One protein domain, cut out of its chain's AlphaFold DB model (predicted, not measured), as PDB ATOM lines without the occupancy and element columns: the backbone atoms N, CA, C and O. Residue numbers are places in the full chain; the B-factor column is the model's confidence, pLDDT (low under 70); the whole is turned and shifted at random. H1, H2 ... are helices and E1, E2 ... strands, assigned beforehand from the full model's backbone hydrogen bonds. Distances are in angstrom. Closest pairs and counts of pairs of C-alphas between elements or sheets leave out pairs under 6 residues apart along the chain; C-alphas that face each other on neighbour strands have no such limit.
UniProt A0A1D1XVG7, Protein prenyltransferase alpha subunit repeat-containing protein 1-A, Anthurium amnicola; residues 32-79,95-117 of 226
ATOM      1  N   GLY A  32      51.690  35.365  59.441       91.31
ATOM      2  CA  GLY A  32      52.006  36.510  58.586       91.31
ATOM      3  C   GLY A  32      53.507  36.701  58.343       91.31
ATOM      4  O   GLY A  32      53.906  36.982  57.217       91.31
ATOM      5  N   SER A  33      54.341  36.514  59.364       91.81
ATOM      6  CA  SER A  33      55.802  36.619  59.284       91.81
ATOM      7  C   SER A  33      56.412  35.493  58.442       91.81
ATOM      8  O   SER A  33      57.292  35.748  57.621       91.81
ATOM      9  N   ILE A  34      55.889  34.268  58.559       91.31
ATOM     10  CA  ILE A  34      56.284  33.141  57.696       91.31
ATOM     11  C   ILE A  34      55.954  33.453  56.229       91.31
ATOM     12  O   ILE A  34      56.804  33.305  55.350       91.31
ATOM     13  N   LEU A  35      54.738  33.938  55.965       93.19
ATOM     14  CA  LEU A  35      54.301  34.305  54.616       93.19
ATOM     15  C   LEU A  35      55.098  35.478  54.038       93.19
ATOM     16  O   LEU A  35      55.397  35.491  52.846       93.19
ATOM     17  N   LEU A  36      55.459  36.457  54.868       94.88
ATOM     18  CA  LEU A  36      56.316  37.566  54.470       94.88
ATOM     19  C   LEU A  36      57.699  37.069  54.043       94.88
ATOM     20  O   LEU A  36      58.170  37.458  52.979       94.88
ATOM     21  N   ASN A  37      58.320  36.188  54.830       92.38
ATOM     22  CA  ASN A  37      59.623  35.617  54.490       92.38
ATOM     23  C   ASN A  37      59.570  34.843  53.166       92.38
ATOM     24  O   ASN A  37      60.472  34.980  52.341       92.38
ATOM     25  N   GLN A  38      58.495  34.083  52.924       92.56
ATOM     26  CA  GLN A  38      58.269  33.422  51.635       92.56
ATOM     27  C   GLN A  38      58.138  34.436  50.490       92.56
ATOM     28  O   GLN A  38      58.814  34.293  49.473       92.56
ATOM     29  N   LEU A  39      57.312  35.477  50.651       94.31
ATOM     30  CA  LEU A  39      57.132  36.512  49.631       94.31
ATOM     31  C   LEU A  39      58.454  37.217  49.307       94.31
ATOM     32  O   LEU A  39      58.794  37.370  48.137       94.31
ATOM     33  N   GLU A  40      59.200  37.650  50.323       93.75
ATOM     34  CA  GLU A  40      60.492  38.313  50.133       93.75
ATOM     35  C   GLU A  40      61.481  37.399  49.414       93.75
ATOM     36  O   GLU A  40      62.105  37.834  48.448       93.75
ATOM     37  N   HIS A  41      61.538  36.122  49.794       91.12
ATOM     38  CA  HIS A  41      62.388  35.142  49.128       91.12
ATOM     39  C   HIS A  41      62.035  34.972  47.642       91.12
ATOM     40  O   HIS A  41      62.934  34.954  46.802       91.12
ATOM     41  N   ILE A  42      60.745  34.900  47.284       91.31
ATOM     42  CA  ILE A  42      60.306  34.852  45.876       91.31
ATOM     43  C   ILE A  42      60.775  36.112  45.129       91.31
ATOM     44  O   ILE A  42      61.349  36.017  44.047       91.31
ATOM     45  N   LEU A  43      60.563  37.294  45.716       91.31
ATOM     46  CA  LEU A  43      60.884  38.586  45.096       91.31
ATOM     47  C   LEU A  43      62.390  38.864  44.970       91.31
ATOM     48  O   LEU A  43      62.775  39.701  44.148       91.31
ATOM     49  N   GLU A  44      63.211  38.250  45.820       90.25
ATOM     50  CA  GLU A  44      64.676  38.290  45.756       90.25
ATOM     51  C   GLU A  44      65.221  37.280  44.744       90.25
ATOM     52  O   GLU A  44      66.202  37.567  44.057       90.25
ATOM     53  N   SER A  45      64.563  36.127  44.622       88.12
ATOM     54  CA  SER A  45      64.981  35.052  43.721       88.12
ATOM     55  C   SER A  45      64.637  35.326  42.262       88.12
ATOM     56  O   SER A  45      65.422  34.982  41.381       88.12
ATOM     57  N   ASP A  46      63.493  35.964  41.998       88.44
ATOM     58  CA  ASP A  46      63.139  36.436  40.663       88.44
ATOM     59  C   ASP A  46      62.940  37.950  40.618       88.44
ATOM     60  O   ASP A  46      61.892  38.509  40.954       88.44
ATOM     61  N   THR A  47      63.971  38.630  40.125       87.00
ATOM     62  CA  THR A  47      63.936  40.076  39.900       87.00
ATOM     63  C   THR A  47      63.121  40.479  38.670       87.00
ATOM     64  O   THR A  47      62.870  41.670  38.488       87.00
ATOM     65  N   LEU A  48      62.744  39.526  37.810       88.44
ATOM     66  CA  LEU A  48      62.061  39.772  36.538       88.44
ATOM     67  C   LEU A  48      60.538  39.651  36.631       88.44
ATOM     68  O   LEU A  48      59.876  39.837  35.607       88.44
ATOM     69  N   ILE A  49      59.985  39.412  37.829       90.56
ATOM     70  CA  ILE A  49      58.535  39.371  38.048       90.56
ATOM     71  C   ILE A  49      57.887  40.616  37.444       90.56
ATOM     72  O   ILE A  49      58.177  41.748  37.846       90.56
ATOM     73  N   ASN A  50      57.005  40.398  36.473       88.06
ATOM     74  CA  ASN A  50      56.397  41.455  35.669       88.06
ATOM     75  C   ASN A  50      54.868  41.504  35.794       88.06
ATOM     76  O   ASN A  50      54.268  42.514  35.424       88.06
ATOM     77  N   GLU A  51      54.263  40.462  36.365       89.50
ATOM     78  CA  GLU A  51      52.824  40.334  36.558       89.50
ATOM     79  C   GLU A  51      52.526  39.832  37.978       89.50
ATOM     80  O   GLU A  51      53.134  38.874  38.464       89.50
ATOM     81  N   LEU A  52      51.575  40.490  38.644       91.12
ATOM     82  CA  LEU A  52      51.082  40.120  39.969       91.12
ATOM     83  C   LEU A  52      49.571  39.883  39.907       91.12
ATOM     84  O   LEU A  52      48.834  40.724  39.396       91.12
ATOM     85  N   GLY A  53      49.107  38.776  40.483       90.38
ATOM     86  CA  GLY A  53      47.692  38.434  40.583       90.38
ATOM     87  C   GLY A  53      47.255  38.089  42.004       90.38
ATOM     88  O   GLY A  53      48.027  37.565  42.805       90.38
ATOM     89  N   PHE A  54      45.979  38.336  42.297       92.19
ATOM     90  CA  PHE A  54      45.322  37.871  43.517       92.19
ATOM     91  C   PHE A  54      44.249  36.856  43.148       92.19
ATOM     92  O   PHE A  54      43.353  37.158  42.360       92.19
ATOM     93  N   VAL A  55      44.352  35.648  43.693       93.06
ATOM     94  CA  VAL A  55      43.550  34.495  43.258       93.06
ATOM     95  C   VAL A  55      43.052  33.685  44.451       93.06
ATOM     96  O   VAL A  55      43.586  33.778  45.553       93.06
ATOM     97  N   HIS A  56      42.005  32.886  44.257       92.50
ATOM     98  CA  HIS A  56      41.530  31.960  45.289       92.50
ATOM     99  C   HIS A  56      42.478  30.743  45.408       92.50
ATOM    100  O   HIS A  56      42.993  30.298  44.379       92.50
ATOM    101  N   PRO A  57      42.671  30.131  46.598       90.44
ATOM    102  CA  PRO A  57      43.513  28.934  46.765       90.44
ATOM    103  C   PRO A  57      43.219  27.782  45.787       90.44
ATOM    104  O   PRO A  57      44.114  27.042  45.377       90.44
ATOM    105  N   THR A  58      41.959  27.632  45.367       90.44
ATOM    106  CA  THR A  58      41.575  26.622  44.363       90.44
ATOM    107  C   THR A  58      42.208  26.901  42.999       90.44
ATOM    108  O   THR A  58      42.681  25.976  42.352       90.44
ATOM    109  N   GLN A  59      42.292  28.171  42.594       92.62
ATOM    110  CA  GLN A  59      42.940  28.574  41.344       92.62
ATOM    111  C   GLN A  59      44.456  28.369  41.422       92.62
ATOM    112  O   GLN A  59      45.063  27.934  40.452       92.62
ATOM    113  N   ILE A  60      45.068  28.601  42.587       91.19
ATOM    114  CA  ILE A  60      46.486  28.276  42.823       91.19
ATOM    115  C   ILE A  60      46.739  26.779  42.625       91.19
ATOM    116  O   ILE A  60      47.704  26.389  41.971       91.19
ATOM    117  N   SER A  61      45.843  25.933  43.134       88.75
ATOM    118  CA  SER A  61      45.943  24.479  42.969       88.75
ATOM    119  C   SER A  61      45.878  24.066  41.491       88.75
ATOM    120  O   SER A  61      46.661  23.225  41.047       88.75
ATOM    121  N   GLU A  62      44.993  24.693  40.712       89.94
ATOM    122  CA  GLU A  62      44.893  24.486  39.262       89.94
ATOM    123  C   GLU A  62      46.156  24.950  38.524       89.94
ATOM    124  O   GLU A  62      46.677  24.219  37.681       89.94
ATOM    125  N   LEU A  63      46.687  26.126  38.867       89.12
ATOM    126  CA  LEU A  63      47.917  26.669  38.284       89.12
ATOM    127  C   LEU A  63      49.135  25.783  38.588       89.12
ATOM    128  O   LEU A  63      49.953  25.522  37.706       89.12
ATOM    129  N   ASN A  64      49.233  25.257  39.810       87.81
ATOM    130  CA  ASN A  64      50.265  24.293  40.191       87.81
ATOM    131  C   ASN A  64      50.156  22.994  39.380       87.81
ATOM    132  O   ASN A  64      51.162  22.483  38.885       87.81
ATOM    133  N   ALA A  65      48.942  22.464  39.198       86.62
ATOM    134  CA  ALA A  65      48.721  21.274  38.377       86.62
ATOM    135  C   ALA A  65      49.118  21.507  36.908       86.62
ATOM    136  O   ALA A  65      49.757  20.649  36.298       86.62
ATOM    137  N   GLN A  66      48.799  22.681  36.354       86.31
ATOM    138  CA  GLN A  66      49.155  23.059  34.983       86.31
ATOM    139  C   GLN A  66      50.667  23.251  34.796       86.31
ATOM    140  O   GLN A  66      51.214  22.775  33.798       86.31
ATOM    141  N   SER A  67      51.350  23.892  35.753       85.25
ATOM    142  CA  SER A  67      52.811  24.070  35.723       85.25
ATOM    143  C   SER A  67      53.520  22.718  35.693       85.25
ATOM    144  O   SER A  67      54.362  22.478  34.829       85.25
ATOM    145  N   ARG A  68      53.094  21.795  36.571       82.69
ATOM    146  CA  ARG A  68      53.617  20.421  36.641       82.69
ATOM    147  C   ARG A  68      53.372  19.645  35.352       82.69
ATOM    148  O   ARG A  68      54.283  18.998  34.847       82.69
ATOM    149  N   ALA A  69      52.166  19.733  34.793       83.06
ATOM    150  CA  ALA A  69      51.825  19.069  33.537       83.06
ATOM    151  C   ALA A  69      52.631  19.603  32.339       83.06
ATOM    152  O   ALA A  69      52.921  18.853  31.409       83.06
ATOM    153  N   SER A  70      53.004  20.884  32.370       82.00
ATOM    154  CA  SER A  70      53.758  21.547  31.299       82.00
ATOM    155  C   SER A  70      55.276  21.441  31.472       82.00
ATOM    156  O   SER A  70      56.017  21.907  30.610       82.00
ATOM    157  N   GLY A  71      55.754  20.857  32.577       73.88
ATOM    158  CA  GLY A  71      57.179  20.811  32.910       73.88
ATOM    159  C   GLY A  71      57.799  22.192  33.148       73.88
ATOM    160  O   GLY A  71      59.021  22.318  33.084       73.88
ATOM    161  N   LEU A  72      56.985  23.228  33.401       68.25
ATOM    162  CA  LEU A  72      57.512  24.501  33.881       68.25
ATOM    163  C   LEU A  72      57.964  24.291  35.321       68.25
ATOM    164  O   LEU A  72      57.150  23.913  36.169       68.25
ATOM    165  N   ALA A  73      59.245  24.563  35.573       59.47
ATOM    166  CA  ALA A  73      59.806  24.560  36.913       59.47
ATOM    167  C   ALA A  73      58.985  25.511  37.791       59.47
ATOM    168  O   ALA A  73      58.953  26.721  37.548       59.47
ATOM    169  N   SER A  74      58.286  24.955  38.779       59.44
ATOM    170  CA  SER A  74      57.685  25.774  39.823       59.44
ATOM    171  C   SER A  74      58.763  26.109  40.843       59.44
ATOM    172  O   SER A  74      59.682  25.321  41.069       59.44
ATOM    173  N   PHE A  75      58.654  27.262  41.503       57.00
ATOM    174  CA  PHE A  75      59.574  27.614  42.589       57.00
ATOM    175  C   PHE A  75      59.593  26.555  43.704       57.00
ATOM    176  O   PHE A  75      60.597  26.399  44.397       57.00
ATOM    177  N   SER A  76      58.498  25.800  43.856       54.62
ATOM    178  CA  SER A  76      58.415  24.720  44.831       54.62
ATOM    179  C   SER A  76      59.266  23.496  44.487       54.62
ATOM    180  O   SER A  76      59.656  22.783  45.401       54.62
ATOM    181  N   ASP A  77      59.664  23.287  43.226       53.94
ATOM    182  CA  ASP A  77      60.570  22.184  42.861       53.94
ATOM    183  C   ASP A  77      62.015  22.434  43.342       53.94
ATOM    184  O   ASP A  77      62.818  21.503  43.431       53.94
ATOM    185  N   ALA A  78      62.357  23.689  43.660       50.38
ATOM    186  CA  ALA A  78      63.676  24.096  44.142       50.38
ATOM    187  C   ALA A  78      63.787  24.138  45.679       50.38
ATOM    188  O   ALA A  78      64.894  24.301  46.197       50.38
ATOM    189  N   MET A  79      62.676  23.988  46.413       54.53
ATOM    190  CA  MET A  79      62.629  24.084  47.877       54.53
ATOM    191  C   MET A  79      61.997  22.834  48.503       54.53
ATOM    192  O   MET A  79      61.195  22.161  47.863       54.53
ATOM    193  N   ILE A  95      63.007  27.486  54.240       62.53
ATOM    194  CA  ILE A  95      61.701  28.141  54.256       62.53
ATOM    195  C   ILE A  95      60.666  27.104  53.806       62.53
ATOM    196  O   ILE A  95      60.682  26.679  52.650       62.53
ATOM    197  N   LEU A  96      59.774  26.695  54.710       67.94
ATOM    198  CA  LEU A  96      58.629  25.858  54.360       67.94
ATOM    199  C   LEU A  96      57.704  26.679  53.467       67.94
ATOM    200  O   LEU A  96      57.147  27.673  53.923       67.94
ATOM    201  N   TYR A  97      57.590  26.289  52.202       75.38
ATOM    202  CA  TYR A  97      56.800  26.998  51.200       75.38
ATOM    203  C   TYR A  97      55.350  26.503  51.205       75.38
ATOM    204  O   TYR A  97      55.108  25.302  51.066       75.38
ATOM    205  N   ASP A  98      54.386  27.415  51.353       81.25
ATOM    206  CA  ASP A  98      52.962  27.070  51.306       81.25
ATOM    207  C   ASP A  98      52.442  27.207  49.865       81.25
ATOM    208  O   ASP A  98      52.073  28.291  49.402       81.25
ATOM    209  N   GLU A  99      52.402  26.078  49.149       81.50
ATOM    210  CA  GLU A  99      51.919  26.001  47.763       81.50
ATOM    211  C   GLU A  99      50.445  26.393  47.601       81.50
ATOM    212  O   GLU A  99      49.989  26.550  46.472       81.50
ATOM    213  N   THR A 100      49.686  26.539  48.692       85.31
ATOM    214  CA  THR A 100      48.295  27.011  48.640       85.31
ATOM    215  C   THR A 100      48.184  28.535  48.692       85.31
ATOM    216  O   THR A 100      47.116  29.082  48.403       85.31
ATOM    217  N   VAL A 101      49.278  29.222  49.041       90.44
ATOM    218  CA  VAL A 101      49.308  30.671  49.269       90.44
ATOM    219  C   VAL A 101      50.008  31.412  48.146       90.44
ATOM    220  O   VAL A 101      49.508  32.450  47.714       90.44
ATOM    221  N   PHE A 102      51.127  30.882  47.660       92.62
ATOM    222  CA  PHE A 102      51.892  31.501  46.587       92.62
ATOM    223  C   PHE A 102      52.003  30.559  45.394       92.62
ATOM    224  O   PHE A 102      52.438  29.412  45.514       92.62
ATOM    225  N   TRP A 103      51.679  31.082  44.218       92.31
ATOM    226  CA  TRP A 103      52.044  30.471  42.949       92.31
ATOM    227  C   TRP A 103      53.023  31.381  42.224       92.31
ATOM    228  O   TRP A 103      52.815  32.590  42.148       92.31
ATOM    229  N   TYR A 104      54.074  30.795  41.671       88.75
ATOM    230  CA  TYR A 104      55.054  31.512  40.877       88.75
ATOM    231  C   TYR A 104      55.464  30.649  39.684       88.75
ATOM    232  O   TYR A 104      55.809  29.475  39.849       88.75
ATOM    233  N   SER A 105      55.421  31.235  38.490       87.56
ATOM    234  CA  SER A 105      55.929  30.638  37.254       87.56
ATOM    235  C   SER A 105      56.015  31.703  36.161       87.56
ATOM    236  O   SER A 105      55.214  32.635  36.161       87.56
ATOM    237  N   ASP A 106      56.952  31.561  35.221       87.94
ATOM    238  CA  ASP A 106      57.077  32.443  34.042       87.94
ATOM    239  C   ASP A 106      57.083  33.951  34.381       87.94
ATOM    240  O   ASP A 106      56.401  34.754  33.749       87.94
ATOM    241  N   HIS A 107      57.811  34.341  35.434       89.94
ATOM    242  CA  HIS A 107      57.871  35.726  35.933       89.94
ATOM    243  C   HIS A 107      56.520  36.315  36.376       89.94
ATOM    244  O   HIS A 107      56.353  37.533  36.486       89.94
ATOM    245  N   LYS A 108      55.548  35.452  36.671       90.75
ATOM    246  CA  LYS A 108      54.251  35.818  37.233       90.75
ATOM    247  C   LYS A 108      54.165  35.327  38.663       90.75
ATOM    248  O   LYS A 108      54.539  34.196  38.967       90.75
ATOM    249  N   LEU A 109      53.623  36.170  39.529       92.94
ATOM    250  CA  LEU A 109      53.366  35.848  40.924       92.94
ATOM    251  C   LEU A 109      51.867  35.935  41.188       92.94
ATOM    252  O   LEU A 109      51.242  36.952  40.898       92.94
ATOM    253  N   ALA A 110      51.286  34.894  41.771       93.25
ATOM    254  CA  ALA A 110      49.923  34.921  42.271       93.25
ATOM    255  C   ALA A 110      49.906  34.695  43.786       93.25
ATOM    256  O   ALA A 110      50.574  33.797  44.302       93.25
ATOM    257  N   ILE A 111      49.135  35.521  44.492       94.00
ATOM    258  CA  ILE A 111      48.987  35.485  45.947       94.00
ATOM    259  C   ILE A 111      47.546  35.113  46.288       94.00
ATOM    260  O   ILE A 111      46.593  35.659  45.721       94.00
ATOM    261  N   SER A 112      47.380  34.201  47.240       94.00
ATOM    262  CA  SER A 112      46.067  33.813  47.733       94.00
ATOM    263  C   SER A 112      45.354  34.983  48.410       94.00
ATOM    264  O   SER A 112      45.865  35.576  49.364       94.00
ATOM    265  N   ILE A 113      44.115  35.250  47.991       92.00
ATOM    266  CA  ILE A 113      43.253  36.259  48.618       92.00
ATOM    267  C   ILE A 113      42.946  35.963  50.092       92.00
ATOM    268  O   ILE A 113      42.689  36.892  50.853       92.00
ATOM    269  N   THR A 114      42.970  34.692  50.512       92.31
ATOM    270  CA  THR A 114      42.605  34.298  51.886       92.31
ATOM    271  C   THR A 114      43.677  34.668  52.904       92.31
ATOM    272  O   THR A 114      43.371  34.847  54.079       92.31
ATOM    273  N   GLU A 115      44.923  34.835  52.457       91.44
ATOM    274  CA  GLU A 115      46.063  35.134  53.326       91.44
ATOM    275  C   GLU A 115      46.476  36.607  53.321       91.44
ATOM    276  O   GLU A 115      47.318  37.016  54.125       91.44
ATOM    277  N   LEU A 116      45.854  37.432  52.469       90.94
ATOM    278  CA  LEU A 116      46.211  38.843  52.320       90.94
ATOM    279  C   LEU A 116      46.167  39.603  53.637       90.94
ATOM    280  O   LEU A 116      47.056  40.403  53.893       90.94
ATOM    281  N   SER A 117      45.180  39.344  54.497       91.25
ATOM    282  CA  SER A 117      45.076  40.047  55.780       91.25
ATOM    283  C   SER A 117      46.278  39.785  56.694       91.25
ATOM    284  O   SER A 117      46.767  40.711  57.340       91.25
TER     285      SER A 117
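What this domain is: This is residues 32 to 79 and 95 to 117 of the 226 residues of the protein "Protein prenyltransferase alpha subunit repeat-containing protein 1-A" of Anthurium amnicola (UniProt A0A1D1XVG7). Helix H2 packs on one face of a small three-stranded sheet, making two layers; H1 and short H3 only graze the sheet. The 71 printed residues include, in order, H1 E1 H2 H3 E2 E3, class mixed, helices and strands. The mixed sheet runs E1 E3 E2. It is compact, radius of gyration of the C-alphas 11.2 A, spans 32 by 25 by 23 A.

How they stand to each other: E3, residues 108 to 112, is parallel to E1, residues 51 to 55 (N 53 to O 109, 2.8 A), and forms an antiparallel hairpin with E2, residues 102 to 105 (N 110 to O 103, 2.8 A), both within hydrogen-bond range. H2, residues 57 to 69, has a height over the sheet of 9.1 A; its closest C-alphas to E2 are Ile 60 and Trp 103, 6.0 A. H1, residues 32 to 45, and H2 are apart; in both, every O i to N i+4 pair is within hydrogen-bond range. H3, residues 75 to 78, is too short for such a pair.

Where its parts are: H1 is 19.8 A long from C-alpha 32 (52.006, 36.510, 58.586), H2 18.5 A; E3 ends at C-alpha 112 (46.067, 33.813, 47.733).

The domain as a whole: Residues 80 to 94 are not printed; C-alphas 79 and 95 are 7.6 A apart. Of the links printed whole, none is long. Residues 72 to 79 and 95 to 96 have pLDDT under 70.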